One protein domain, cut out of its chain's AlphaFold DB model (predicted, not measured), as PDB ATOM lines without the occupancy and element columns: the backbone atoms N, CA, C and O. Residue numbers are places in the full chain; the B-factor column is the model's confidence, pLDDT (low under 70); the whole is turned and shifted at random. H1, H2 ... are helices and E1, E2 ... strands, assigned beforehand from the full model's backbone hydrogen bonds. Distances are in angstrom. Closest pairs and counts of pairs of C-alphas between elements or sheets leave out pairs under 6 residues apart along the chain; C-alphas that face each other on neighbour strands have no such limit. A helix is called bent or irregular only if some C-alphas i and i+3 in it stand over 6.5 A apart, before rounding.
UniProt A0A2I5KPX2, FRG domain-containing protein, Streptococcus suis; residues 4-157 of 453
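Overview. This is residues 4 to 157 of the 453 residues of the protein "FRG domain-containing protein" of Streptococcus suis (UniProt A0A2I5KPX2). A long bent helix, H8, runs through the domain: the short helices H3, H4, H5 and H6 pack round its first arm, H8a, while its second arm, H8b, and the kinked helix H2 pack on one face of a small three-stranded sheet. H2 reaches from H8a to the sheet, and H1, H7 and H9 complete the helical body. The printed part has 154 residues, with nine named helices and three named strands in the order H1 H2 E1 H3 H4 H5 H6 H7 H8 H9 E2 E3; the sheet, E1 - E3 - E2, is antiparallel. The class is mostly helix, and the whole is compact and rounded, with a radius of gyration of the C-alphas of 15.4 A and spans of 45 by 36 by 28 A.

Along the chain. H1, residues 4 to 9, begins at C-alpha 4 (308.461, 180.637, 291.958). H2, residues 11 to 28, is 23.3 A long, with a kink of 49 degrees near residue 18, and irregular: C-alphas 20 and 23 are 7.2 A apart. Then come E1, residues 30 to 32; H3, 34 to 37; H4, 41 to 46; H5, 52 to 58; H6, 62 to 67; and H7, 70 to 81, 16.3 A long. H8, residues 89 to 117, was assigned as one helix by its hydrogen bonds but is bent, C-alphas 102 and 105 being 9.2 A apart; its arms are H8a, 89 to 102, 20.1 A, and H8b, 105 to 117, 19.8 A, itself irregular with C-alphas 105 and 108 7.2 A apart. H9 is residues 119 to 125, E2 145 to 148, and E3 153 to 156, ending at C-alpha 156 (291.031, 184.230, 303.611).

Arrangement. H8 is the hub. H8a touches H5, closest C-alphas Ile 54 and Leu 95, 6.3 A, at a shallow tilt of 30 degrees, the same way. H2, with residues 16 to 20 alone, touches H8a about perpendicular at 85 degrees, closest C-alphas Ala 16 and Gln 92, 5.0 A. H4 and H5 form a helical hairpin. H7 and H8a are near each other, with 8 pairs of C-alphas within 10 A. H2 and H8b with the sheet make two layers, helices on one face. N 31 and O 154 of E1 and E3 are 2.8 A apart, and N 146 and O 155 of E2 and E3 2.8 A, within hydrogen-bond range. In H1, H4, H6, H8a and H9 every O i to N i+4 pair is within range; H2 has 12 of 14, H5 2 of 3, H7 7 of 8, H8b 8 of 9, and H3 is too short for one.

Size, cuts and confidence. The C-alphas of Pro 61 and Ile 132, the two farthest apart, are 46.6 A apart. The printed part has no cut; H9 to E2 is the long link. Residues 35 to 38, 83 to 84 and 125 to 135 are under 70 in pLDDT.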
ATOM      1  N   ILE A   4     309.809 180.252 292.415       89.69
ATOM      2  CA  ILE A   4     308.461 180.637 291.958       89.69
ATOM      3  C   ILE A   4     308.397 180.625 290.431       89.69
ATOM      4  O   ILE A   4     307.462 180.074 289.847       89.69
ATOM      5  N   GLU A   5     309.413 181.177 289.776       90.31
ATOM      6  CA  GLU A   5     309.581 181.170 288.329       90.31
ATOM      7  C   GLU A   5     309.664 179.731 287.800       90.31
ATOM      8  O   GLU A   5     309.043 179.401 286.789       90.31
ATOM      9  N   LEU A   6     310.339 178.829 288.526       90.12
ATOM     10  CA  LEU A   6     310.330 177.401 288.192       90.12
ATOM     11  C   LEU A   6     308.953 176.769 288.268       90.12
ATOM     12  O   LEU A   6     308.603 175.998 287.372       90.12
ATOM     13  N   ILE A   7     308.167 177.106 289.285       91.62
ATOM     14  CA  ILE A   7     306.793 176.625 289.355       91.62
ATOM     15  C   ILE A   7     306.002 177.196 288.173       91.62
ATOM     16  O   ILE A   7     305.400 176.418 287.447       91.62
ATOM     17  N   ARG A   8     306.089 178.501 287.872       90.88
ATOM     18  CA  ARG A   8     305.362 179.147 286.755       90.88
ATOM     19  C   ARG A   8     305.462 178.374 285.431       90.88
ATOM     20  O   ARG A   8     304.453 178.194 284.740       90.88
ATOM     21  N   TYR A   9     306.658 177.891 285.099       89.25
ATOM     22  CA  TYR A   9     306.935 177.205 283.831       89.25
ATOM     23  C   TYR A   9     306.882 175.672 283.897       89.25
ATOM     24  O   TYR A   9     307.000 175.029 282.858       89.25
ATOM     25  N   SER A  10     306.678 175.069 285.071       89.75
ATOM     26  CA  SER A  10     306.545 173.614 285.215       89.75
ATOM     27  C   SER A  10     305.101 173.220 285.511       89.75
ATOM     28  O   SER A  10     304.587 173.489 286.595       89.75
ATOM     29  N   ASP A  11     304.447 172.537 284.568       87.69
ATOM     30  CA  ASP A  11     303.074 172.048 284.758       87.69
ATOM     31  C   ASP A  11     302.971 171.064 285.923       87.69
ATOM     32  O   ASP A  11     302.066 171.180 286.741       87.69
ATOM     33  N   ILE A  12     303.972 170.200 286.099       89.44
ATOM     34  CA  ILE A  12     304.044 169.251 287.215       89.44
ATOM     35  C   ILE A  12     304.050 169.964 288.569       89.44
ATOM     36  O   ILE A  12     303.309 169.592 289.481       89.44
ATOM     37  N   LEU A  13     304.911 170.978 288.721       91.31
ATOM     38  CA  LEU A  13     304.990 171.725 289.972       91.31
ATOM     39  C   LEU A  13     303.710 172.536 290.194       91.31
ATOM     40  O   LEU A  13     303.200 172.557 291.314       91.31
ATOM     41  N   LYS A  14     303.172 173.176 289.143       91.06
ATOM     42  CA  LYS A  14     301.897 173.902 289.234       91.06
ATOM     43  C   LYS A  14     300.778 172.989 289.693       91.06
ATOM     44  O   LYS A  14     300.113 173.342 290.658       91.06
ATOM     45  N   GLU A  15     300.598 171.830 289.062       89.44
ATOM     46  CA  GLU A  15     299.570 170.857 289.442       89.44
ATOM     47  C   GLU A  15     299.701 170.450 290.914       89.44
ATOM     48  O   GLU A  15     298.708 170.456 291.634       89.44
ATOM     49  N   ALA A  16     300.919 170.199 291.409       91.31
ATOM     50  CA  ALA A  16     301.129 169.825 292.809       91.31
ATOM     51  C   ALA A  16     300.662 170.908 293.800       91.31
ATOM     52  O   ALA A  16     299.900 170.620 294.723       91.31
ATOM     53  N   PHE A  17     301.091 172.163 293.619       93.19
ATOM     54  CA  PHE A  17     300.663 173.264 294.498       93.19
ATOM     55  C   PHE A  17     299.187 173.620 294.311       93.19
ATOM     56  O   PHE A  17     298.514 174.054 295.249       93.19
ATOM     57  N   PHE A  18     298.679 173.423 293.102       91.06
ATOM     58  CA  PHE A  18     297.291 173.654 292.777       91.06
ATOM     59  C   PHE A  18     296.359 172.673 293.485       91.06
ATOM     60  O   PHE A  18     295.439 173.105 294.181       91.06
ATOM     61  N   ASP A  19     296.629 171.375 293.345       88.25
ATOM     62  CA  ASP A  19     295.820 170.297 293.914       88.25
ATOM     63  C   ASP A  19     295.862 170.324 295.448       88.25
ATOM     64  O   ASP A  19     294.828 170.162 296.098       88.25
ATOM     65  N   LEU A  20     297.044 170.571 296.028       91.06
ATOM     66  CA  LEU A  20     297.240 170.546 297.481       91.06
ATOM     67  C   LEU A  20     296.774 171.820 298.187       91.06
ATOM     68  O   LEU A  20     296.310 171.740 299.323       91.06
ATOM     69  N   PHE A  21     296.900 172.988 297.549       92.19
ATOM     70  CA  PHE A  21     296.656 174.272 298.214       92.19
ATOM     71  C   PHE A  21     295.645 175.146 297.490       92.19
ATOM     72  O   PHE A  21     294.602 175.494 298.053       92.19
ATOM     73  N   TYR A  22     295.956 175.526 296.248       90.50
ATOM     74  CA  TYR A  22     295.223 176.587 295.566       90.50
ATOM     75  C   TYR A  22     293.753 176.225 295.365       90.50
ATOM     76  O   TYR A  22     292.892 177.075 295.565       90.50
ATOM     77  N   TYR A  23     293.434 174.974 295.017       87.00
ATOM     78  CA  TYR A  23     292.063 174.624 294.670       87.00
ATOM     79  C   TYR A  23     291.106 174.706 295.864       87.00
ATOM     80  O   TYR A  23     290.033 175.312 295.766       87.00
ATOM     81  N   LYS A  24     291.484 174.123 297.005       89.31
ATOM     82  CA  LYS A  24     290.663 174.181 298.222       89.31
ATOM     83  C   LYS A  24     290.582 175.616 298.748       89.31
ATOM     84  O   LYS A  24     289.485 176.059 299.072       89.31
ATOM     85  N   LEU A  25     291.678 176.378 298.702       90.12
ATOM     86  CA  LEU A  25     291.682 177.790 299.093       90.12
ATOM     87  C   LEU A  25     290.806 178.662 298.182       90.12
ATOM     88  O   LEU A  25     290.060 179.506 298.673       90.12
ATOM     89  N   TYR A  26     290.865 178.446 296.868       86.25
ATOM     90  CA  TYR A  26     290.024 179.133 295.888       86.25
ATOM     91  C   TYR A  26     288.552 178.806 296.086       86.25
ATOM     92  O   TYR A  26     287.720 179.710 296.141       86.25
ATOM     93  N   SER A  27     288.250 177.517 296.224       84.00
ATOM     94  CA  SER A  27     286.886 177.042 296.392       84.00
ATOM     95  C   SER A  27     286.332 177.539 297.719       84.00
ATOM     96  O   SER A  27     285.398 178.327 297.743       84.00
ATOM     97  N   ASP A  28     286.937 177.152 298.833       88.38
ATOM     98  CA  ASP A  28     286.311 177.246 300.148       88.38
ATOM     99  C   ASP A  28     286.833 178.415 300.993       88.38
ATOM    100  O   ASP A  28     286.235 178.758 302.012       88.38
ATOM    101  N   GLY A  29     287.898 179.087 300.551       90.19
ATOM    102  CA  GLY A  29     288.506 180.220 301.249       90.19
ATOM    103  C   GLY A  29     289.467 179.829 302.372       90.19
ATOM    104  O   GLY A  29     289.939 180.712 303.080       90.19
ATOM    105  N   TYR A  30     289.780 178.547 302.540       93.38
ATOM    106  CA  TYR A  30     290.794 178.055 303.475       93.38
ATOM    107  C   TYR A  30     291.416 176.760 302.958       93.38
ATOM    108  O   TYR A  30     290.844 176.108 302.090       93.38
ATOM    109  N   VAL A  31     292.573 176.384 303.494       93.94
ATOM    110  CA  VAL A  31     293.226 175.100 303.229       93.94
ATOM    111  C   VAL A  31     294.132 174.708 304.406       93.94
ATOM    112  O   VAL A  31     294.830 175.575 304.946       93.94
ATOM    113  N   PRO A  32     294.134 173.435 304.848       92.31
ATOM    114  CA  PRO A  32     295.106 172.972 305.831       92.31
ATOM    115  C   PRO A  32     296.507 172.942 305.215       92.31
ATOM    116  O   PRO A  32     296.732 172.330 304.173       92.31
ATOM    117  N   ILE A  33     297.470 173.551 305.897       88.31
ATOM    118  CA  ILE A  33     298.896 173.407 305.586       88.31
ATOM    119  C   ILE A  33     299.534 172.379 306.529       88.31
ATOM    120  O   ILE A  33     300.485 171.698 306.146       88.31
ATOM    121  N   ASP A  34     298.980 172.159 307.722       73.75
ATOM    122  CA  ASP A  34     299.562 171.220 308.689       73.75
ATOM    123  C   ASP A  34     299.598 169.773 308.214       73.75
ATOM    124  O   ASP A  34     300.565 169.060 308.484       73.75
ATOM    125  N   ASN A  35     298.613 169.359 307.416       63.00
ATOM    126  CA  ASN A  35     298.636 168.048 306.771       63.00
ATOM    127  C   ASN A  35     299.829 167.883 305.826       63.00
ATOM    128  O   ASN A  35     300.217 166.760 305.576       63.00
ATOM    129  N   THR A  36     300.444 168.956 305.329       60.53
ATOM    130  CA  THR A  36     301.728 168.909 304.607       60.53
ATOM    131  C   THR A  36     302.928 169.169 305.523       60.53
ATOM    132  O   THR A  36     303.975 168.543 305.355       60.53
ATOM    133  N   ILE A  37     302.780 170.047 306.524       61.06
ATOM    134  CA  ILE A  37     303.869 170.479 307.415       61.06
ATOM    135  C   ILE A  37     304.302 169.374 308.376       61.06
ATOM    136  O   ILE A  37     305.503 169.186 308.585       61.06
ATOM    137  N   ASN A  38     303.344 168.638 308.936       67.38
ATOM    138  CA  ASN A  38     303.567 167.686 310.023       67.38
ATOM    139  C   ASN A  38     303.752 166.243 309.550       67.38
ATOM    140  O   ASN A  38     303.968 165.358 310.376       67.38
ATOM    141  N   ILE A  39     303.696 165.980 308.241       76.44
ATOM    142  CA  ILE A  39     304.012 164.643 307.734       76.44
ATOM    143  C   ILE A  39     305.475 164.334 308.010       76.44
ATOM    144  O   ILE A  39     306.374 165.102 307.648       76.44
ATOM    145  N   ASP A  40     305.687 163.174 308.622       81.12
ATOM    146  CA  ASP A  40     307.010 162.644 308.876       81.12
ATOM    147  C   ASP A  40     307.738 162.321 307.562       81.12
ATOM    148  O   ASP A  40     307.234 161.650 306.655       81.12
ATOM    149  N   LYS A  41     308.977 162.802 307.493       85.62
ATOM    150  CA  LYS A  41     309.885 162.615 306.367       85.62
ATOM    151  C   LYS A  41     310.161 161.129 306.118       85.62
ATOM    152  O   LYS A  41     310.216 160.711 304.962       85.62
ATOM    153  N   THR A  42     310.291 160.328 307.176       86.62
ATOM    154  CA  THR A  42     310.574 158.887 307.066       86.62
ATOM    155  C   THR A  42     309.387 158.128 306.477       86.62
ATOM    156  O   THR A  42     309.575 157.284 305.599       86.62
ATOM    157  N   SER A  43     308.160 158.489 306.866       88.12
ATOM    158  CA  SER A  43     306.930 157.941 306.276       88.12
ATOM    159  C   SER A  43     306.880 158.111 304.749       88.12
ATOM    160  O   SER A  43     306.620 157.149 304.023       88.12
ATOM    161  N   LEU A  44     307.206 159.302 304.234       88.56
ATOM    162  CA  LEU A  44     307.215 159.570 302.787       88.56
ATOM    163  C   LEU A  44     308.322 158.805 302.048       88.56
ATOM    164  O   LEU A  44     308.106 158.316 300.940       88.56
ATOM    165  N   ILE A  45     309.503 158.664 302.659       90.00
ATOM    166  CA  ILE A  45     310.618 157.899 302.078       90.00
ATOM    167  C   ILE A  45     310.244 156.418 301.926       90.00
ATOM    168  O   ILE A  45     310.575 155.801 300.909       90.00
ATOM    169  N   ASN A  46     309.532 155.866 302.910       91.69
ATOM    170  CA  ASN A  46     309.127 154.462 302.933       91.69
ATOM    171  C   ASN A  46     307.881 154.174 302.080       91.69
ATOM    172  O   ASN A  46     307.636 153.020 301.721       91.69
ATOM    173  N   ASN A  47     307.104 155.197 301.712       90.88
ATOM    174  CA  ASN A  47     305.909 155.017 300.897       90.88
ATOM    175  C   ASN A  47     306.275 154.603 299.462       90.88
ATOM    176  O   ASN A  47     306.908 155.352 298.716       90.88
ATOM    177  N   LYS A  48     305.842 153.410 299.035       92.44
ATOM    178  CA  LYS A  48     306.113 152.860 297.694       92.44
ATOM    179  C   LYS A  48     305.565 153.726 296.555       92.44
ATOM    180  O   LYS A  48     306.155 153.706 295.481       92.44
ATOM    181  N   LEU A  49     304.505 154.498 296.797       92.06
ATOM    182  CA  LEU A  49     303.865 155.355 295.795       92.06
ATOM    183  C   LEU A  49     304.641 156.647 295.515       92.06
ATOM    184  O   LEU A  49     304.408 157.276 294.487       92.06
ATOM    185  N   VAL A  50     305.555 157.047 296.402       91.19
ATOM    186  CA  VAL A  50     306.348 158.267 296.216       91.19
ATOM    187  C   VAL A  50     307.444 158.036 295.171       91.19
ATOM    188  O   VAL A  50     308.206 157.064 295.261       91.19
ATOM    189  N   ASP A  51     307.541 158.958 294.216       90.62
ATOM    190  CA  ASP A  51     308.539 158.976 293.148       90.62
ATOM    191  C   ASP A  51     309.980 158.834 293.680       90.62
ATOM    192  O   ASP A  51     310.393 159.476 294.654       90.62
ATOM    193  N   SER A  52     310.775 157.977 293.033       89.19
ATOM    194  CA  SER A  52     312.144 157.668 293.460       89.19
ATOM    195  C   SER A  52     313.095 158.864 293.395       89.19
ATOM    196  O   SER A  52     313.982 158.978 294.249       89.19
ATOM    197  N   LYS A  53     312.918 159.769 292.423       89.19
ATOM    198  CA  LYS A  53     313.722 160.990 292.294       89.19
ATOM    199  C   LYS A  53     313.432 161.924 293.469       89.19
ATOM    200  O   LYS A  53     314.378 162.409 294.085       89.19
ATOM    201  N   ILE A  54     312.168 162.076 293.876       90.25
ATOM    202  CA  ILE A  54     311.798 162.865 295.068       90.25
ATOM    203  C   ILE A  54     312.363 162.228 296.347       90.25
ATOM    204  O   ILE A  54     312.946 162.925 297.184       90.25
ATOM    205  N   LYS A  55     312.284 160.895 296.483       91.38
ATOM    206  CA  LYS A  55     312.884 160.175 297.624       91.38
ATOM    207  C   LYS A  55     314.378 160.430 297.761       91.38
ATOM    208  O   LYS A  55     314.861 160.529 298.883       91.38
ATOM    209  N   SER A  56     315.112 160.519 296.653       89.50
ATOM    210  CA  SER A  56     316.558 160.771 296.692       89.50
ATOM    211  C   SER A  56     316.896 162.106 297.368       89.50
ATOM    212  O   SER A  56     317.863 162.185 298.120       89.50
ATOM    213  N   ILE A  57     316.045 163.118 297.182       89.88
ATOM    214  CA  ILE A  57     316.186 164.432 297.814       89.88
ATOM    215  C   ILE A  57     315.781 164.357 299.276       89.88
ATOM    216  O   ILE A  57     316.511 164.828 300.143       89.88
ATOM    217  N   LEU A  58     314.650 163.710 299.565       89.38
ATOM    218  CA  LEU A  58     314.218 163.496 300.941       89.38
ATOM    219  C   LEU A  58     315.260 162.700 301.738       89.38
ATOM    220  O   LEU A  58     315.402 162.932 302.923       89.38
ATOM    221  N   LYS A  59     316.058 161.814 301.144       91.56
ATOM    222  CA  LYS A  59     317.118 161.104 301.881       91.56
ATOM    223  C   LYS A  59     318.294 161.995 302.310       91.56
ATOM    224  O   LYS A  59     319.057 161.570 303.176       91.56
ATOM    225  N   LYS A  60     318.442 163.210 301.767       90.06
ATOM    226  CA  LYS A  60     319.510 164.139 302.174       90.06
ATOM    227  C   LYS A  60     319.352 164.569 303.644       90.06
ATOM    228  O   LYS A  60     318.213 164.736 304.112       90.06
ATOM    229  N   PRO A  61     320.456 164.765 304.390       88.69
ATOM    230  CA  PRO A  61     320.427 165.299 305.749       88.69
ATOM    231  C   PRO A  61     319.688 166.638 305.834       88.69
ATOM    232  O   PRO A  61     319.749 167.457 304.921       88.69
ATOM    233  N   GLN A  62     319.007 166.892 306.956       84.94
ATOM    234  CA  GLN A  62     318.223 168.123 307.121       84.94
ATOM    235  C   GLN A  62     319.088 169.389 307.038       84.94
ATOM    236  O   GLN A  62     318.658 170.378 306.455       84.94
ATOM    237  N   ASN A  63     320.313 169.341 307.565       84.81
ATOM    238  CA  ASN A  63     321.250 170.464 307.505       84.81
ATOM    239  C   ASN A  63     321.643 170.813 306.064       84.81
ATOM    240  O   ASN A  63     321.816 171.983 305.755       84.81
ATOM    241  N   GLU A  64     321.740 169.815 305.181       87.44
ATOM    242  CA  GLU A  64     322.009 170.044 303.758       87.44
ATOM    243  C   GLU A  64     320.804 170.713 303.090       87.44
ATOM    244  O   GLU A  64     320.958 171.707 302.394       87.44
ATOM    245  N   LEU A  65     319.591 170.218 303.363       85.25
ATOM    246  CA  LEU A  65     318.365 170.785 302.794       85.25
ATOM    247  C   LEU A  65     318.119 172.231 303.241       85.25
ATOM    248  O   LEU A  65     317.710 173.052 302.427       85.25
ATOM    249  N   ASN A  66     318.387 172.542 304.510       80.94
ATOM    250  CA  ASN A  66     318.214 173.885 305.066       80.94
ATOM    251  C   ASN A  66     319.194 174.915 304.478       80.94
ATOM    252  O   ASN A  66     318.904 176.108 304.516       80.94
ATOM    253  N   ASN A  67     320.351 174.459 303.989       83.19
ATOM    254  CA  ASN A  67     321.421 175.316 303.480       83.19
ATOM    255  C   ASN A  67     321.429 175.421 301.948       83.19
ATOM    256  O   ASN A  67     322.273 176.130 301.409       83.19
ATOM    257  N   LEU A  68     320.519 174.727 301.253       85.50
ATOM    258  CA  LEU A  68     320.412 174.796 299.796       85.50
ATOM    259  C   LEU A  68     320.059 176.216 299.355       85.50
ATOM    260  O   LEU A  68     319.001 176.746 299.707       85.50
ATOM    261  N   GLU A  69     320.912 176.800 298.518       84.94
ATOM    262  CA  GLU A  69     320.582 178.051 297.845       84.94
ATOM    263  C   GLU A  69     319.466 177.832 296.808       84.94
ATOM    264  O   GLU A  69     319.318 176.749 296.234       84.94
ATOM    265  N   ASP A  70     318.679 178.874 296.509       82.06
ATOM    266  CA  ASP A  70     317.536 178.766 295.582       82.06
ATOM    267  C   ASP A  70     317.959 178.285 294.177       82.06
ATOM    268  O   ASP A  70     317.206 177.577 293.501       82.06
ATOM    269  N   ILE A  71     319.182 178.614 293.742       85.38
ATOM    270  CA  ILE A  71     319.748 178.162 292.460       85.38
ATOM    271  C   ILE A  71     320.024 176.653 292.482       85.38
ATOM    272  O   ILE A  71     319.629 175.935 291.560       85.38
ATOM    273  N   GLU A  72     320.666 176.146 293.532       87.00
ATOM    274  CA  GLU A  72     320.954 174.716 293.676       87.00
ATOM    275  C   GLU A  72     319.661 173.910 293.809       87.00
ATOM    276  O   GLU A  72     319.485 172.861 293.180       87.00
ATOM    277  N   PHE A  73     318.705 174.442 294.574       89.75
ATOM    278  CA  PHE A  73     317.407 173.817 294.758       89.75
ATOM    279  C   PHE A  73     316.620 173.728 293.444       89.75
ATOM    280  O   PHE A  73     316.091 172.667 293.102       89.75
ATOM    281  N   THR A  74     316.585 174.802 292.650       88.06
ATOM    282  CA  THR A  74     315.908 174.786 291.342       88.06
ATOM    283  C   THR A  74     316.577 173.840 290.346       88.06
ATOM    284  O   THR A  74     315.876 173.166 289.587       88.06
ATOM    285  N   GLN A  75     317.907 173.705 290.362       87.81
ATOM    286  CA  GLN A  75     318.609 172.700 289.554       87.81
ATOM    287  C   GLN A  75     318.233 171.267 289.955       87.81
ATOM    288  O   GLN A  75     318.025 170.415 289.087       87.81
ATOM    289  N   LEU A  76     318.108 171.000 291.257       86.94
ATOM    290  CA  LEU A  76     317.686 169.703 291.781       86.94
ATOM    291  C   LEU A  76     316.258 169.357 291.333       86.94
ATOM    292  O   LEU A  76     316.012 168.251 290.857       86.94
ATOM    293  N   LEU A  77     315.338 170.324 291.413       87.19
ATOM    294  CA  LEU A  77     313.952 170.167 290.966       87.19
ATOM    295  C   LEU A  77     313.849 169.915 289.456       87.19
ATOM    296  O   LEU A  77     313.099 169.034 289.038       87.19
ATOM    297  N   LYS A  78     314.635 170.618 288.627       86.62
ATOM    298  CA  LYS A  78     314.652 170.400 287.167       86.62
ATOM    299  C   LYS A  78     314.977 168.949 286.796       86.62
ATOM    300  O   LYS A  78     314.358 168.413 285.883       86.62
ATOM    301  N   LYS A  79     315.868 168.283 287.541       81.81
ATOM    302  CA  LYS A  79     316.192 166.857 287.333       81.81
ATOM    303  C   LYS A  79     315.010 165.919 287.620       81.81
ATOM    304  O   LYS A  79     314.919 164.847 287.026       81.81
ATOM    305  N   ILE A  80     314.103 166.306 288.521       75.81
ATOM    306  CA  ILE A  80     312.864 165.555 288.789       75.81
ATOM    307  C   ILE A  80     311.894 165.717 287.616       75.81
ATOM    308  O   ILE A  80     311.311 164.743 287.140       75.81
ATOM    309  N   ILE A  81     311.742 166.958 287.152       78.75
ATOM    310  CA  ILE A  81     310.708 167.373 286.197       78.75
ATOM    311  C   ILE A  81     311.014 166.897 284.773       78.75
ATOM    312  O   ILE A  81     310.080 166.652 284.021       78.75
ATOM    313  N   ALA A  82     312.292 166.729 284.413       71.75
ATOM    314  CA  ALA A  82     312.729 166.512 283.029       71.75
ATOM    315  C   ALA A  82     312.123 165.286 282.309       71.75
ATOM    316  O   ALA A  82     312.090 165.295 281.086       71.75
ATOM    317  N   ASP A  83     311.590 164.291 283.031       67.38
ATOM    318  CA  ASP A  83     311.057 163.051 282.430       67.38
ATOM    319  C   ASP A  83     309.733 162.574 283.053       67.38
ATOM    320  O   ASP A  83     309.359 161.409 282.913       67.38
ATOM    321  N   THR A  84     309.055 163.422 283.824       69.62
ATOM    322  CA  THR A  84     307.856 163.010 284.565       69.62
ATOM    323  C   THR A  84     306.620 163.577 283.874       69.62
ATOM    324  O   THR A  84     306.499 164.785 283.751       69.62
ATOM    325  N   GLU A  85     305.682 162.742 283.422       71.56
ATOM    326  CA  GLU A  85     304.442 163.261 282.812       71.56
ATOM    327  C   GLU A  85     303.475 163.808 283.869       71.56
ATOM    328  O   GLU A  85     302.860 164.855 283.675       71.56
ATOM    329  N   LYS A  86     303.342 163.108 285.005       82.81
ATOM    330  CA  LYS A  86     302.458 163.502 286.107       82.81
ATOM    331  C   LYS A  86     302.881 162.876 287.434       82.81
ATOM    332  O   LYS A  86     303.296 161.721 287.477       82.81
ATOM    333  N   LEU A  87     302.712 163.615 288.530       87.38
ATOM    334  CA  LEU A  87     302.893 163.090 289.886       87.38
ATOM    335  C   LEU A  87     301.563 162.589 290.458       87.38
ATOM    336  O   LEU A  87     300.535 163.255 290.349       87.38
ATOM    337  N   ASN A  88     301.589 161.427 291.113       90.25
ATOM    338  CA  ASN A  88     300.476 160.988 291.957       90.25
ATOM    339  C   ASN A  88     300.406 161.822 293.254       90.25
ATOM    340  O   ASN A  88     301.372 162.501 293.607       90.25
ATOM    341  N   GLY A  89     299.291 161.740 293.985       88.19
ATOM    342  CA  GLY A  89     299.063 162.558 295.185       88.19
ATOM    343  C   GLY A  89     300.143 162.408 296.266       88.19
ATOM    344  O   GLY A  89     300.598 163.404 296.818       88.19
ATOM    345  N   GLU A  90     300.633 161.190 296.511       89.81
ATOM    346  CA  GLU A  90     301.720 160.947 297.477       89.81
ATOM    347  C   GLU A  90     303.031 161.614 297.040       89.81
ATOM    348  O   GLU A  90     303.772 162.171 297.849       89.81
ATOM    349  N   SER A  91     303.313 161.603 295.738       91.50
ATOM    350  CA  SER A  91     304.497 162.243 295.169       91.50
ATOM    351  C   SER A  91     304.379 163.769 295.149       91.50
ATOM    352  O   SER A  91     305.364 164.446 295.427       91.50
ATOM    353  N   GLN A  92     303.187 164.324 294.897       92.06
ATOM    354  CA  GLN A  92     302.920 165.760 295.057       92.06
ATOM    355  C   GLN A  92     303.148 166.197 296.514       92.06
ATOM    356  O   GLN A  92     303.814 167.199 296.773       92.06
ATOM    357  N   LEU A  93     302.659 165.408 297.473       90.56
ATOM    358  CA  LEU A  93     302.823 165.654 298.905       90.56
ATOM    359  C   LEU A  93     304.300 165.615 299.320       90.56
ATOM    360  O   LEU A  93     304.785 166.510 300.013       90.56
ATOM    361  N   ALA A  94     305.041 164.616 298.835       91.06
ATOM    362  CA  ALA A  94     306.477 164.489 299.052       91.06
ATOM    363  C   ALA A  94     307.275 165.643 298.421       91.06
ATOM    364  O   ALA A  94     308.208 166.154 299.039       91.06
ATOM    365  N   LEU A  95     306.895 166.085 297.220       91.75
ATOM    366  CA  LEU A  95     307.491 167.241 296.553       91.75
ATOM    367  C   LEU A  95     307.310 168.507 297.397       91.75
ATOM    368  O   LEU A  95     308.282 169.196 297.695       91.75
ATOM    369  N   VAL A  96     306.083 168.791 297.832       91.69
ATOM    370  CA  VAL A  96     305.792 169.942 298.695       91.69
ATOM    371  C   VAL A  96     306.527 169.834 300.031       91.69
ATOM    372  O   VAL A  96     307.039 170.841 300.526       91.69
ATOM    373  N   LYS A  97     306.678 168.622 300.581       90.88
ATOM    374  CA  LYS A  97     307.502 168.399 301.774       90.88
ATOM    375  C   LYS A  97     308.950 168.825 301.547       90.88
ATOM    376  O   LYS A  97     309.528 169.454 302.426       90.88
ATOM    377  N   VAL A  98     309.534 168.549 300.378       91.00
ATOM    378  CA  VAL A  98     310.880 169.041 300.039       91.00
ATOM    379  C   VAL A  98     310.924 170.573 300.075       91.00
ATOM    380  O   VAL A  98     311.805 171.123 300.732       91.00
ATOM    381  N   PHE A  99     309.964 171.268 299.452       91.62
ATOM    382  CA  PHE A  99     309.891 172.739 299.518       91.62
ATOM    383  C   PHE A  99     309.808 173.243 300.960       91.62
ATOM    384  O   PHE A  99     310.498 174.196 301.317       91.62
ATOM    385  N   GLN A 100     309.007 172.594 301.802       89.44
ATOM    386  CA  GLN A 100     308.903 172.944 303.214       89.44
ATOM    387  C   GLN A 100     310.236 172.755 303.951       89.44
ATOM    388  O   GLN A 100     310.637 173.636 304.707       89.44
ATOM    389  N   LEU A 101     310.927 171.630 303.738       88.94
ATOM    390  CA  LEU A 101     312.211 171.354 304.387       88.94
ATOM    391  C   LEU A 101     313.290 172.358 303.966       88.94
ATOM    392  O   LEU A 101     314.077 172.757 304.812       88.94
ATOM    393  N   VAL A 102     313.299 172.785 302.701       90.25
ATOM    394  CA  VAL A 102     314.270 173.766 302.184       90.25
ATOM    395  C   VAL A 102     313.938 175.188 302.646       90.25
ATOM    396  O   VAL A 102     314.806 175.912 303.120       90.25
ATOM    397  N   LYS A 103     312.669 175.609 302.562       89.00
ATOM    398  CA  LYS A 103     312.253 176.971 302.950       89.00
ATOM    399  C   LYS A 103     312.139 177.158 304.467       89.00
ATOM    400  O   LYS A 103     312.151 178.294 304.952       89.00
ATOM    401  N   GLY A 104     311.995 176.072 305.226       87.31
ATOM    402  CA  GLY A 104     311.881 176.079 306.683       87.31
ATOM    403  C   GLY A 104     310.780 177.021 307.177       87.31
ATOM    404  O   GLY A 104     309.633 176.959 306.735       87.31
ATOM    405  N   LYS A 105     311.139 177.950 308.074       85.19
ATOM    406  CA  LYS A 105     310.205 178.938 308.651       85.19
ATOM    407  C   LYS A 105     309.582 179.879 307.610       85.19
ATOM    408  O   LYS A 105     308.506 180.411 307.857       85.19
ATOM    409  N   LYS A 106     310.224 180.062 306.450       89.31
ATOM    410  CA  LYS A 106     309.731 180.925 305.364       89.31
ATOM    411  C   LYS A 106     308.734 180.222 304.439       89.31
ATOM    412  O   LYS A 106     308.249 180.839 303.500       89.31
ATOM    413  N   PHE A 107     308.414 178.944 304.670       90.50
ATOM    414  CA  PHE A 107     307.532 178.184 303.779       90.50
ATOM    415  C   PHE A 107     306.129 178.795 303.651       90.50
ATOM    416  O   PHE A 107     305.607 178.888 302.545       90.50
ATOM    417  N   VAL A 108     305.533 179.250 304.757       90.19
ATOM    418  CA  VAL A 108     304.194 179.869 304.738       90.19
ATOM    419  C   VAL A 108     304.205 181.176 303.942       90.19
ATOM    420  O   VAL A 108     303.304 181.420 303.146       90.19
ATOM    421  N   GLU A 109     305.235 182.002 304.126       91.12
ATOM    422  CA  GLU A 109     305.417 183.247 303.376       91.12
ATOM    423  C   GLU A 109     305.624 182.969 301.882       91.12
ATOM    424  O   GLU A 109     304.918 183.534 301.051       91.12
ATOM    425  N   PHE A 110     306.498 182.014 301.551       92.50
ATOM    426  CA  PHE A 110     306.689 181.518 300.188       92.50
ATOM    427  C   PHE A 110     305.369 181.059 299.558       92.50
ATOM    428  O   PHE A 110     305.069 181.441 298.430       92.50
ATOM    429  N   LEU A 111     304.562 180.277 300.282       92.38
ATOM    430  CA  LEU A 111     303.292 179.774 299.770       92.38
ATOM    431  C   LEU A 111     302.306 180.918 299.503       92.38
ATOM    432  O   LEU A 111     301.659 180.919 298.462       92.38
ATOM    433  N   LYS A 112     302.211 181.917 300.389       92.25
ATOM    434  CA  LYS A 112     301.367 183.099 300.149       92.25
ATOM    435  C   LYS A 112     301.784 183.851 298.884       92.25
ATOM    436  O   LYS A 112     300.920 184.161 298.068       92.25
ATOM    437  N   ILE A 113     303.085 184.098 298.706       92.56
ATOM    438  CA  ILE A 113     303.617 184.761 297.504       92.56
ATOM    439  C   ILE A 113     303.279 183.927 296.265       92.56
ATOM    440  O   ILE A 113     302.701 184.446 295.319       92.56
ATOM    441  N   LEU A 114     303.536 182.617 296.305       93.38
ATOM    442  CA  LEU A 114     303.250 181.699 295.204       93.38
ATOM    443  C   LEU A 114     301.774 181.728 294.778       93.38
ATOM    444  O   LEU A 114     301.472 181.808 293.587       93.38
ATOM    445  N   LEU A 115     300.850 181.658 295.743       91.00
ATOM    446  CA  LEU A 115     299.405 181.636 295.491       91.00
ATOM    447  C   LEU A 115     298.906 182.945 294.861       91.00
ATOM    448  O   LEU A 115     297.983 182.912 294.045       91.00
ATOM    449  N   VAL A 116     299.519 184.082 295.209       90.62
ATOM    450  CA  VAL A 116     299.223 185.385 294.599       90.62
ATOM    451  C   VAL A 116     299.884 185.494 293.224       90.62
ATOM    452  O   VAL A 116     299.198 185.758 292.238       90.62
ATOM    453  N   ASP A 117     301.184 185.253 293.105       91.06
ATOM    454  CA  ASP A 117     301.952 185.488 291.874       91.06
ATOM    455  C   ASP A 117     301.558 184.578 290.712       91.06
ATOM    456  O   ASP A 117     301.708 184.968 289.547       91.06
ATOM    457  N   LEU A 118     301.056 183.380 291.023       91.12
ATOM    458  CA  LEU A 118     300.604 182.394 290.043       91.12
ATOM    459  C   LEU A 118     299.081 182.298 289.933       91.12
ATOM    460  O   LEU A 118     298.572 181.380 289.296       91.12
ATOM    461  N   ARG A 119     298.316 183.229 290.521       87.00
ATOM    462  CA  ARG A 119     296.840 183.205 290.480       87.00
ATOM    463  C   ARG A 119     296.268 183.125 289.063       87.00
ATOM    464  O   ARG A 119     295.247 182.479 288.854       87.00
ATOM    465  N   THR A 120     296.932 183.744 288.088       83.88
ATOM    466  CA  THR A 120     296.520 183.703 286.679       83.88
ATOM    467  C   THR A 120     296.803 182.335 286.063       83.88
ATOM    468  O   THR A 120     295.956 181.787 285.367       83.88
ATOM    469  N   GLU A 121     297.977 181.763 286.323       86.88
ATOM    470  CA  GLU A 121     298.386 180.445 285.840       86.88
ATOM    471  C   GLU A 121     297.554 179.327 286.466       86.88
ATOM    472  O   GLU A 121     297.037 178.477 285.744       86.88
ATOM    473  N   PHE A 122     297.354 179.361 287.783       85.94
ATOM    474  CA  PHE A 122     296.430 178.465 288.471       85.94
ATOM    475  C   PHE A 122     295.002 178.653 287.948       85.94
ATOM    476  O   PHE A 122     294.317 177.679 287.645       85.94
ATOM    477  N   GLY A 123     294.587 179.900 287.728       75.75
ATOM    478  CA  GLY A 123     293.307 180.231 287.114       75.75
ATOM    479  C   GLY A 123     293.118 179.699 285.690       75.75
ATOM    480  O   GLY A 123     291.977 179.636 285.263       75.75
ATOM    481  N   ARG A 124     294.178 179.301 284.963       75.62
ATOM    482  CA  ARG A 124     294.085 178.649 283.637       75.62
ATOM    483  C   ARG A 124     293.929 177.126 283.713       75.62
ATOM    484  O   ARG A 124     293.388 176.541 282.776       75.62
ATOM    485  N   LEU A 125     294.403 176.484 284.787       69.38
ATOM    486  CA  LEU A 125     294.263 175.028 284.996       69.38
ATOM    487  C   LEU A 125     292.801 174.624 285.208       69.38
ATOM    488  O   LEU A 125     292.346 173.556 284.808       69.38
ATOM    489  N   PHE A 126     292.039 175.525 285.803       60.47
ATOM    490  CA  PHE A 126     290.599 175.573 285.683       60.47
ATOM    491  C   PHE A 126     290.301 176.371 284.411       60.47
ATOM    492  O   PHE A 126     290.793 177.460 284.338       60.47
ATOM    493  N   SER A 127     289.526 175.999 283.403       55.00
ATOM    494  CA  SER A 127     289.076 176.972 282.383       55.00
ATOM    495  C   SER A 127     288.160 178.096 282.945       55.00
ATOM    496  O   SER A 127     287.025 178.258 282.500       55.00
ATOM    497  N   ILE A 128     288.611 178.873 283.939       53.44
ATOM    498  CA  ILE A 128     287.923 180.021 284.525       53.44
ATOM    499  C   ILE A 128     288.018 181.166 283.520       53.44
ATOM    500  O   ILE A 128     289.086 181.729 283.271       53.44
ATOM    501  N   LYS A 129     286.873 181.578 282.969       48.06
ATOM    502  CA  LYS A 129     286.736 182.985 282.593       48.06
ATOM    503  C   LYS A 129     286.763 183.758 283.902       48.06
ATOM    504  O   LYS A 129     285.868 183.579 284.723       48.06
ATOM    505  N   ASN A 130     287.809 184.553 284.114       46.22
ATOM    506  CA  ASN A 130     287.940 185.418 285.281       46.22
ATOM    507  C   ASN A 130     286.735 186.364 285.326       46.22
ATOM    508  O   ASN A 130     286.757 187.423 284.703       46.22
ATOM    509  N   SER A 131     285.665 185.978 286.024       45.94
ATOM    510  CA  SER A 131     284.622 186.924 286.387       45.94
ATOM    511  C   SER A 131     285.306 188.008 287.213       45.94
ATOM    512  O   SER A 131     286.000 187.700 288.186       45.94
ATOM    513  N   ILE A 132     285.186 189.262 286.784       49.72
ATOM    514  CA  ILE A 132     285.740 190.415 287.496       49.72
ATOM    515  C   ILE A 132     284.764 190.738 288.629       49.72
ATOM    516  O   ILE A 132     283.988 191.682 288.554       49.72
ATOM    517  N   ASP A 133     284.733 189.889 289.649       57.47
ATOM    518  CA  ASP A 133     283.997 190.140 290.881       57.47
ATOM    519  C   ASP A 133     284.950 190.214 292.075       57.47
ATOM    520  O   ASP A 133     286.123 189.846 291.993       57.47
ATOM    521  N   ASN A 134     284.461 190.728 293.203       58.00
ATOM    522  CA  ASN A 134     285.305 191.019 294.367       58.00
ATOM    523  C   ASN A 134     285.976 189.768 294.959       58.00
ATOM    524  O   ASN A 134     287.020 189.873 295.596       58.00
ATOM    525  N   GLU A 135     285.420 188.576 294.728       64.06
ATOM    526  CA  GLU A 135     286.011 187.319 295.196       64.06
ATOM    527  C   GLU A 135     287.012 186.693 294.216       64.06
ATOM    528  O   GLU A 135     287.685 185.722 294.584       64.06
ATOM    529  N   SER A 136     287.135 187.257 293.008       72.31
ATOM    530  CA  SER A 136     288.024 186.790 291.946       72.31
ATOM    531  C   SER A 136     289.468 186.657 292.428       72.31
ATOM    532  O   SER A 136     289.983 187.585 293.063       72.31
ATOM    533  N   PRO A 137     290.171 185.558 292.084       76.94
ATOM    534  CA  PRO A 137     291.562 185.379 292.463       76.94
ATOM    535  C   PRO A 137     292.451 186.502 291.988       76.94
ATOM    536  O   PRO A 137     293.376 186.855 292.696       76.94
ATOM    537  N   LEU A 138     292.141 187.111 290.841       77.31
ATOM    538  CA  LEU A 138     292.906 188.228 290.290       77.31
ATOM    539  C   LEU A 138     293.057 189.406 291.259       77.31
ATOM    540  O   LEU A 138     294.076 190.096 291.192       77.31
ATOM    541  N   ASN A 139     292.081 189.590 292.151       77.94
ATOM    542  CA  ASN A 139     292.045 190.659 293.143       77.94
ATOM    543  C   ASN A 139     292.746 190.289 294.457       77.94
ATOM    544  O   ASN A 139     292.848 191.145 295.333       77.94
ATOM    545  N   TRP A 140     293.207 189.042 294.612       83.69
ATOM    546  CA  TRP A 140     293.862 188.588 295.835       83.69
ATOM    547  C   TRP A 140     295.178 189.318 296.063       83.69
ATOM    548  O   TRP A 140     296.027 189.414 295.172       83.69
ATOM    549  N   LYS A 141     295.351 189.769 297.299       84.94
ATOM    550  CA  LYS A 141     296.569 190.385 297.811       84.94
ATOM    551  C   LYS A 141     297.178 189.520 298.905       84.94
ATOM    552  O   LYS A 141     296.522 188.656 299.484       84.94
ATOM    553  N   PHE A 142     298.449 189.766 299.205       80.69
ATOM    554  CA  PHE A 142     299.165 189.037 300.249       80.69
ATOM    555  C   PHE A 142     298.486 189.182 301.623       80.69
ATOM    556  O   PHE A 142     298.411 188.220 302.392       80.69
ATOM    557  N   GLU A 143     297.932 190.362 301.905       84.62
ATOM    558  CA  GLU A 143     297.267 190.709 303.164       84.62
ATOM    559  C   GLU A 143     295.910 190.013 303.345       84.62
ATOM    560  O   GLU A 143     295.411 189.919 304.468       84.62
ATOM    561  N   ASP A 144     295.327 189.473 302.268       83.19
ATOM    562  CA  ASP A 144     294.038 188.779 302.326       83.19
ATOM    563  C   ASP A 144     294.134 187.418 303.029       83.19
ATOM    564  O   ASP A 144     293.104 186.848 303.404       83.19
ATOM    565  N   PHE A 145     295.353 186.891 303.211       89.38
ATOM    566  CA  PHE A 145     295.601 185.572 303.783       89.38
ATOM    567  C   PHE A 145     296.114 185.637 305.221       89.38
ATOM    568  O   PHE A 145     297.192 186.167 305.514       89.38
ATOM    569  N   GLN A 146     295.403 184.962 306.116       90.81
ATOM    570  CA  GLN A 146     295.774 184.769 307.513       90.81
ATOM    571  C   GLN A 146     296.198 183.318 307.730       90.81
ATOM    572  O   GLN A 146     295.544 182.399 307.241       90.81
ATOM    573  N   PHE A 147     297.310 183.117 308.439       89.75
ATOM    574  CA  PHE A 147     297.770 181.781 308.809       89.75
ATOM    575  C   PHE A 147     297.579 181.573 310.309       89.75
ATOM    576  O   PHE A 147     298.119 182.330 311.116       89.75
ATOM    577  N   ASP A 148     296.807 180.555 310.662       89.12
ATOM    578  CA  ASP A 148     296.657 180.080 312.029       89.12
ATOM    579  C   ASP A 148     297.786 179.089 312.326       89.12
ATOM    580  O   ASP A 148     297.706 177.919 311.962       89.12
ATOM    581  N   TYR A 149     298.843 179.560 312.990       83.06
ATOM    582  CA  TYR A 149     299.987 178.726 313.374       83.06
ATOM    583  C   TYR A 149     299.645 177.650 314.406       83.06
ATOM    584  O   TYR A 149     300.383 176.676 314.521       83.06
ATOM    585  N   LYS A 150     298.573 177.831 315.190       86.19
ATOM    586  CA  LYS A 150     298.198 176.878 316.238       86.19
ATOM    587  C   LYS A 150     297.558 175.636 315.631       86.19
ATOM    588  O   LYS A 150     297.831 174.534 316.092       86.19
ATOM    589  N   ASN A 151     296.695 175.836 314.640       87.88
ATOM    590  CA  ASN A 151     295.925 174.754 314.032       87.88
ATOM    591  C   ASN A 151     296.403 174.387 312.619       87.88
ATOM    592  O   ASN A 151     295.961 173.381 312.073       87.88
ATOM    593  N   GLY A 152     297.275 175.197 312.013       90.94
ATOM    594  CA  GLY A 152     297.911 174.877 310.741       90.94
ATOM    595  C   GLY A 152     297.097 175.186 309.498       90.94
ATOM    596  O   GLY A 152     297.166 174.437 308.522       90.94
ATOM    597  N   TYR A 153     296.306 176.255 309.518       93.88
ATOM    598  CA  TYR A 153     295.394 176.602 308.427       93.88
ATOM    599  C   TYR A 153     295.760 177.934 307.792       93.88
ATOM    600  O   TYR A 153     296.006 178.922 308.481       93.88
ATOM    601  N   LEU A 154     295.728 177.977 306.461       93.81
ATOM    602  CA  LEU A 154     295.707 179.227 305.710       93.81
ATOM    603  C   LEU A 154     294.268 179.537 305.335       93.81
ATOM    604  O   LEU A 154     293.596 178.701 304.738       93.81
ATOM    605  N   GLN A 155     293.799 180.733 305.665       94.00
ATOM    606  CA  GLN A 155     292.431 181.167 305.407       94.00
ATOM    607  C   GLN A 155     292.398 182.582 304.836       94.00
ATOM    608  O   GLN A 155     293.280 183.400 305.098       94.00
ATOM    609  N   ARG A 156     291.353 182.880 304.071       91.06
ATOM    610  CA  ARG A 156     291.031 184.230 303.611       91.06
ATOM    611  C   ARG A 156     290.336 185.022 304.718       91.06
ATOM    612  O   ARG A 156     289.661 184.456 305.576       91.06
ATOM    613  N   SER A 157     290.443 186.344 304.658       88.75
ATOM    614  CA  SER A 157     289.822 187.280 305.611       88.75
ATOM    615  C   SER A 157     288.291 187.152 305.742       88.75
ATOM    616  O   SER A 157     287.739 187.467 306.800       88.75
TER     617      SER A 157